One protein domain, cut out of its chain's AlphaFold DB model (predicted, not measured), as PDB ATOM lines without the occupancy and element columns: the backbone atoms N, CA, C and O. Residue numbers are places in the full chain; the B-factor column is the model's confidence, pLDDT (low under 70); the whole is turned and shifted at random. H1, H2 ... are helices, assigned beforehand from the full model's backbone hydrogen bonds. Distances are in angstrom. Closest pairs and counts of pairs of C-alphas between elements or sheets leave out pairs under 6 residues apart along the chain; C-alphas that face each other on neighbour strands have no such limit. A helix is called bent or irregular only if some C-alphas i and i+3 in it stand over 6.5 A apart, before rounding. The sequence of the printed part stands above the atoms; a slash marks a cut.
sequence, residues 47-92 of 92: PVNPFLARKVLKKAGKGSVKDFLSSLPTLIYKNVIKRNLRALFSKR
ATOM      1  N   PRO A  47     152.977 197.597  95.125       80.12
ATOM      2  CA  PRO A  47     152.963 198.976  95.573       80.12
ATOM      3  C   PRO A  47     154.266 199.673  95.174       80.12
ATOM      4  O   PRO A  47     155.342 199.077  95.140       80.12
ATOM      5  N   VAL A  48     154.157 200.967  94.886       82.38
ATOM      6  CA  VAL A  48     155.324 201.809  94.629       82.38
ATOM      7  C   VAL A  48     156.213 201.874  95.875       82.38
ATOM      8  O   VAL A  48     155.726 201.813  97.005       82.38
ATOM      9  N   ASN A  49     157.522 202.039  95.675       87.00
ATOM     10  CA  ASN A  49     158.475 202.217  96.767       87.00
ATOM     11  C   ASN A  49     158.017 203.355  97.721       87.00
ATOM     12  O   ASN A  49     157.753 204.464  97.237       87.00
ATOM     13  N   PRO A  50     157.966 203.132  99.054       86.06
ATOM     14  CA  PRO A  50     157.531 204.134 100.033       86.06
ATOM     15  C   PRO A  50     158.283 205.468  99.958       86.06
ATOM     16  O   PRO A  50     157.688 206.530 100.150       86.06
ATOM     17  N   PHE A  51     159.578 205.448  99.628       90.56
ATOM     18  CA  PHE A  51     160.373 206.665  99.452       90.56
ATOM     19  C   PHE A  51     159.885 207.490  98.258       90.56
ATOM     20  O   PHE A  51     159.759 208.715  98.352       90.56
ATOM     21  N   LEU A  52     159.559 206.821  97.149       88.12
ATOM     22  CA  LEU A  52     159.012 207.477  95.966       88.12
ATOM     23  C   LEU A  52     157.588 207.976  96.237       88.12
ATOM     24  O   LEU A  52     157.292 209.123  95.908       88.12
ATOM     25  N   ALA A  53     156.752 207.181  96.915       87.44
ATOM     26  CA  ALA A  53     155.425 207.613  97.362       87.44
ATOM     27  C   ALA A  53     155.511 208.894  98.198       87.44
ATOM     28  O   ALA A  53     154.829 209.873  97.906       87.44
ATOM     29  N   ARG A  54     156.418 208.941  99.182       88.69
ATOM     30  CA  ARG A  54     156.639 210.135 100.007       88.69
ATOM     31  C   ARG A  54     157.087 211.335  99.174       88.69
ATOM     32  O   ARG A  54     156.612 212.443  99.411       88.69
ATOM     33  N   LYS A  55     157.991 211.140  98.207       90.00
ATOM     34  CA  LYS A  55     158.456 212.213  97.311       90.00
ATOM     35  C   LYS A  55     157.314 212.770  96.456       90.00
ATOM     36  O   LYS A  55     157.231 213.984  96.292       90.00
ATOM     37  N   VAL A  56     156.435 211.903  95.955       89.94
ATOM     38  CA  VAL A  56     155.242 212.287  95.185       89.94
ATOM     39  C   VAL A  56     154.238 213.024  96.071       89.94
ATOM     40  O   VAL A  56     153.827 214.126  95.724       89.94
ATOM     41  N   LEU A  57     153.915 212.485  97.249       88.62
ATOM     42  CA  LEU A  57     152.978 213.107  98.190       88.62
ATOM     43  C   LEU A  57     153.448 214.490  98.655       88.62
ATOM     44  O   LEU A  57     152.652 215.418  98.716       88.62
ATOM     45  N   LYS A  58     154.753 214.673  98.904       87.69
ATOM     46  CA  LYS A  58     155.313 216.001  99.219       87.69
ATOM     47  C   LYS A  58     155.076 217.021  98.101       87.69
ATOM     48  O   LYS A  58     154.854 218.190  98.392       87.69
ATOM     49  N   LYS A  59     155.138 216.592  96.836       91.00
ATOM     50  CA  LYS A  59     154.898 217.456  95.670       91.00
ATOM     51  C   LYS A  59     153.413 217.690  95.384       91.00
ATOM     52  O   LYS A  59     153.085 218.682  94.750       91.00
ATOM     53  N   ALA A  60     152.532 216.806  95.848       88.75
ATOM     54  CA  ALA A  60     151.095 216.867  95.584       88.75
ATOM     55  C   ALA A  60     150.351 217.967  96.373       88.75
ATOM     56  O   ALA A  60     149.167 218.180  96.143       88.75
ATOM     57  N   GLY A  61     151.028 218.679  97.284       87.69
ATOM     58  CA  GLY A  61     150.463 219.814  98.021       87.69
ATOM     59  C   GLY A  61     149.812 219.440  99.359       87.69
ATOM     60  O   GLY A  61     149.785 218.275  99.766       87.69
ATOM     61  N   LYS A  62     149.320 220.454 100.085       86.81
ATOM     62  CA  LYS A  62     148.676 220.286 101.401       86.81
ATOM     63  C   LYS A  62     147.372 219.487 101.255       86.81
ATOM     64  O   LYS A  62     146.647 219.668 100.290       86.81
ATOM     65  N   GLY A  63     147.083 218.594 102.205       84.81
ATOM     66  CA  GLY A  63     145.888 217.730 102.189       84.81
ATOM     67  C   GLY A  63     146.092 216.367 101.517       84.81
ATOM     68  O   GLY A  63     145.596 215.366 102.029       84.81
ATOM     69  N   SER A  64     146.947 216.286 100.492       86.06
ATOM     70  CA  SER A  64     147.209 215.051  99.727       86.06
ATOM     71  C   SER A  64     147.619 213.847 100.586       86.06
ATOM     72  O   SER A  64     147.197 212.722 100.337       86.06
ATOM     73  N   VAL A  65     148.414 214.073 101.637       87.31
ATOM     74  CA  VAL A  65     148.841 213.018 102.568       87.31
ATOM     75  C   VAL A  65     147.659 212.474 103.368       87.31
ATOM     76  O   VAL A  65     147.552 211.263 103.533       87.31
ATOM     77  N   LYS A  66     146.764 213.342 103.853       89.62
ATOM     78  CA  LYS A  66     145.610 212.932 104.664       89.62
ATOM     79  C   LYS A  66     144.631 212.110 103.826       89.62
ATOM     80  O   LYS A  66     144.212 211.042 104.266       89.62
ATOM     81  N   ASP A  67     144.346 212.565 102.609       88.00
ATOM     82  CA  ASP A  67     143.453 211.874 101.670       88.00
ATOM     83  C   ASP A  67     144.051 210.549 101.177       88.00
ATOM     84  O   ASP A  67     143.357 209.541 101.013       88.00
ATOM     85  N   PHE A  68     145.370 210.509 100.981       88.38
ATOM     86  CA  PHE A  68     146.064 209.269 100.659       88.38
ATOM     87  C   PHE A  68     145.982 208.264 101.810       88.38
ATOM     88  O   PHE A  68     145.654 207.103 101.581       88.38
ATOM     89  N   LEU A  69     146.237 208.690 103.050       89.94
ATOM     90  CA  LEU A  69     146.202 207.795 104.209       89.94
ATOM     91  C   LEU A  69     144.789 207.278 104.508       89.94
ATOM     92  O   LEU A  69     144.647 206.104 104.845       89.94
ATOM     93  N   SER A  70     143.747 208.098 104.331       91.75
ATOM     94  CA  SER A  70     142.356 207.653 104.505       91.75
ATOM     95  C   SER A  70     141.927 206.639 103.436       91.75
ATOM     96  O   SER A  70     141.178 205.705 103.724       91.75
ATOM     97  N   SER A  71     142.436 206.772 102.207       89.81
ATOM     98  CA  SER A  71     142.140 205.857 101.097       89.81
ATOM     99  C   SER A  71     143.064 204.632 101.025       89.81
ATOM    100  O   SER A  71     142.719 203.642 100.368       89.81
ATOM    101  N   LEU A  72     144.203 204.651 101.724       90.25
ATOM    102  CA  LEU A  72     145.234 203.614 101.668       90.25
ATOM    103  C   LEU A  72     144.715 202.200 101.990       90.25
ATOM    104  O   LEU A  72     145.016 201.296 101.205       90.25
ATOM    105  N   PRO A  73     143.899 201.963 103.040       91.38
ATOM    106  CA  PRO A  73     143.378 200.622 103.324       91.38
ATOM    107  C   PRO A  73     142.560 200.059 102.156       91.38
ATOM    108  O   PRO A  73     142.750 198.919 101.725       91.38
ATOM    109  N   THR A  74     141.705 200.899 101.568       92.50
ATOM    110  CA  THR A  74     140.885 200.532 100.408       92.50
ATOM    111  C   THR A  74     141.749 200.260  99.175       92.50
ATOM    112  O   THR A  74     141.477 199.319  98.423       92.50
ATOM    113  N   LEU A  75     142.802 201.053  98.957       88.06
ATOM    114  CA  LEU A  75     143.745 200.867  97.850       88.06
ATOM    115  C   LEU A  75     144.539 199.564  97.979       88.06
ATOM    116  O   LEU A  75     144.683 198.855  96.978       88.06
ATOM    117  N   ILE A  76     145.007 199.233  99.185       89.56
ATOM    118  CA  ILE A  76     145.703 197.973  99.473       89.56
ATOM    119  C   ILE A  76     144.768 196.799  99.190       89.56
ATOM    120  O   ILE A  76     145.114 195.908  98.411       89.56
ATOM    121  N   TYR A  77     143.553 196.826  99.739       90.56
ATOM    122  CA  TYR A  77     142.598 195.743  99.539       90.56
ATOM    123  C   TYR A  77     142.252 195.535  98.058       90.56
ATOM    124  O   TYR A  77     142.290 194.411  97.556       90.56
ATOM    125  N   LYS A  78     141.961 196.612  97.320       88.75
ATOM    126  CA  LYS A  78     141.577 196.512  95.904       88.75
ATOM    127  C   LYS A  78     142.734 196.063  95.005       88.75
ATOM    128  O   LYS A  78     142.523 195.195  94.157       88.75
ATOM    129  N   ASN A  79     143.927 196.638  95.170       86.50
ATOM    130  CA  ASN A  79     145.023 196.465  94.208       86.50
ATOM    131  C   ASN A  79     146.049 195.410  94.623       86.50
ATOM    132  O   ASN A  79     146.516 194.668  93.766       86.50
ATOM    133  N   VAL A  80     146.393 195.316  95.908       86.69
ATOM    134  CA  VAL A  80     147.409 194.361  96.380       86.69
ATOM    135  C   VAL A  80     146.783 193.007  96.684       86.69
ATOM    136  O   VAL A  80     147.371 191.983  96.358       86.69
ATOM    137  N   ILE A  81     145.581 192.984  97.268       88.88
ATOM    138  CA  ILE A  81     144.916 191.734  97.662       88.88
ATOM    139  C   ILE A  81     144.000 191.244  96.538       88.88
ATOM    140  O   ILE A  81     144.334 190.304  95.819       88.88
ATOM    141  N   LYS A  82     142.853 191.901  96.330       88.75
ATOM    142  CA  LYS A  82     141.783 191.413  95.445       88.75
ATOM    143  C   LYS A  82     142.255 191.193  94.007       88.75
ATOM    144  O   LYS A  82     141.922 190.177  93.397       88.75
ATOM    145  N   ARG A  83     143.028 192.131  93.452       83.94
ATOM    146  CA  ARG A  83     143.552 192.025  92.083       83.94
ATOM    147  C   ARG A  83     144.595 190.915  91.947       83.94
ATOM    148  O   ARG A  83     144.496 190.147  90.996       83.94
ATOM    149  N   ASN A  84     145.548 190.802  92.871       87.56
ATOM    150  CA  ASN A  84     146.572 189.757  92.795       87.56
ATOM    151  C   ASN A  84     145.985 188.364  93.023       87.56
ATOM    152  O   ASN A  84     146.369 187.439  92.316       87.56
ATOM    153  N   LEU A  85     144.998 188.218  93.914       86.31
ATOM    154  CA  LEU A  85     144.243 186.968  94.048       86.31
ATOM    155  C   LEU A  85     143.513 186.628  92.746       86.31
ATOM    156  O   LEU A  85     143.598 185.501  92.272       86.31
ATOM    157  N   ARG A  86     142.865 187.608  92.102       84.50
ATOM    158  CA  ARG A  86     142.273 187.389  90.778       84.50
ATOM    159  C   ARG A  86     143.328 186.977  89.752       84.50
ATOM    160  O   ARG A  86     143.068 186.056  89.000       84.50
ATOM    161  N   ALA A  87     144.498 187.611  89.715       81.94
ATOM    162  CA  ALA A  87     145.578 187.224  88.804       81.94
ATOM    163  C   ALA A  87     146.134 185.818  89.100       81.94
ATOM    164  O   ALA A  87     146.559 185.128  88.181       81.94
ATOM    165  N   LEU A  88     146.114 185.388  90.365       82.06
ATOM    166  CA  LEU A  88     146.575 184.068  90.792       82.06
ATOM    167  C   LEU A  88     145.582 182.953  90.435       82.06
ATOM    168  O   LEU A  88     146.002 181.892  89.985       82.06
ATOM    169  N   PHE A  89     144.283 183.194  90.639       82.44
ATOM    170  CA  PHE A  89     143.215 182.208  90.421       82.44
ATOM    171  C   PHE A  89     142.547 182.307  89.048       82.44
ATOM    172  O   PHE A  89     141.790 181.418  88.659       82.44
ATOM    173  N   SER A  90     142.803 183.378  88.296       69.50
ATOM    174  CA  SER A  90     142.361 183.490  86.912       69.50
ATOM    175  C   SER A  90     143.136 182.483  86.075       69.50
ATOM    176  O   SER A  90     144.319 182.676  85.804       69.50
ATOM    177  N   LYS A  91     142.440 181.446  85.609       56.78
ATOM    178  CA  LYS A  91     142.872 180.619  84.481       56.78
ATOM    179  C   LYS A  91     142.775 181.469  83.204       56.78
ATOM    180  O   LYS A  91     141.750 181.436  82.531       56.78
ATOM    181  N   ARG A  92     143.758 182.336  82.951       50.69
ATOM    182  CA  ARG A  92     143.986 182.889  81.606       50.69
ATOM    183  C   ARG A  92     144.921 181.958  80.857       50.69
ATOM    184  O   ARG A  92     145.900 181.510  81.496       50.69
TER     185      ARG A  92
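Overview. This is residues 47 to 92 of the 92 residues of an uncharacterized protein of Francisella halioticida (UniProt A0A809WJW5). One long, kinked helix, H2, makes the length of the model, and a short helix, H1, folds back beside its first part, so that the two form a V with unequal arms, joined at one corner and open between. The far part of the long arm, residues 81 to 92, sticks out free. The printed part has 46 residues with two named helices, H1 then H2, and no named strand; the class is all helix. The whole is only just loose, close to extended, with a radius of gyration of the C-alphas of 13.6 A, and the C-alphas span 43 by 19 by 12 A.

Along the chain. H2 is residues 64 to 89, 34.4 A from first to last C-alpha, from C-alpha 64 at (147.209, 215.051, 99.727) to C-alpha 89 at (143.215, 182.208, 90.421). It has a kink of 55 degrees near residue 71 and is irregular, with C-alphas 70 and 73 7.2 A apart. H1 is residues 50 to 59, 14.3 A long, and begins with C-alpha 50 at (157.531, 204.134, 100.033).

Arrangement. H2 touches H1 with its residues 64 to 65 alone. The two touch only at the corner by their link, and only just, with 3 pairs of C-alphas within 8 A; the closest C-alphas, those of Val 65 and Leu 57, are 6.0 A apart. They run opposite ways at a steep tilt of 41 degrees, with the line of H2 a rough one, and their centres are 17.2 A apart. In H1 every O i to N i+4 pair is within hydrogen-bond range; in H2, 16 of 22 are.

Size, cuts and confidence. The C-alphas farthest apart, those of Lys 62 and Lys 91, are 43.5 A apart. The printed part has no cut, and the link from H1 to H2, of 4 residues, is tight. Residues 58 to 63 and 69 to 74 also stand free. The mean pLDDT of the printed part is 85.7; residues 90 to 92 are under 70, and Arg 92 is the chain's last residue.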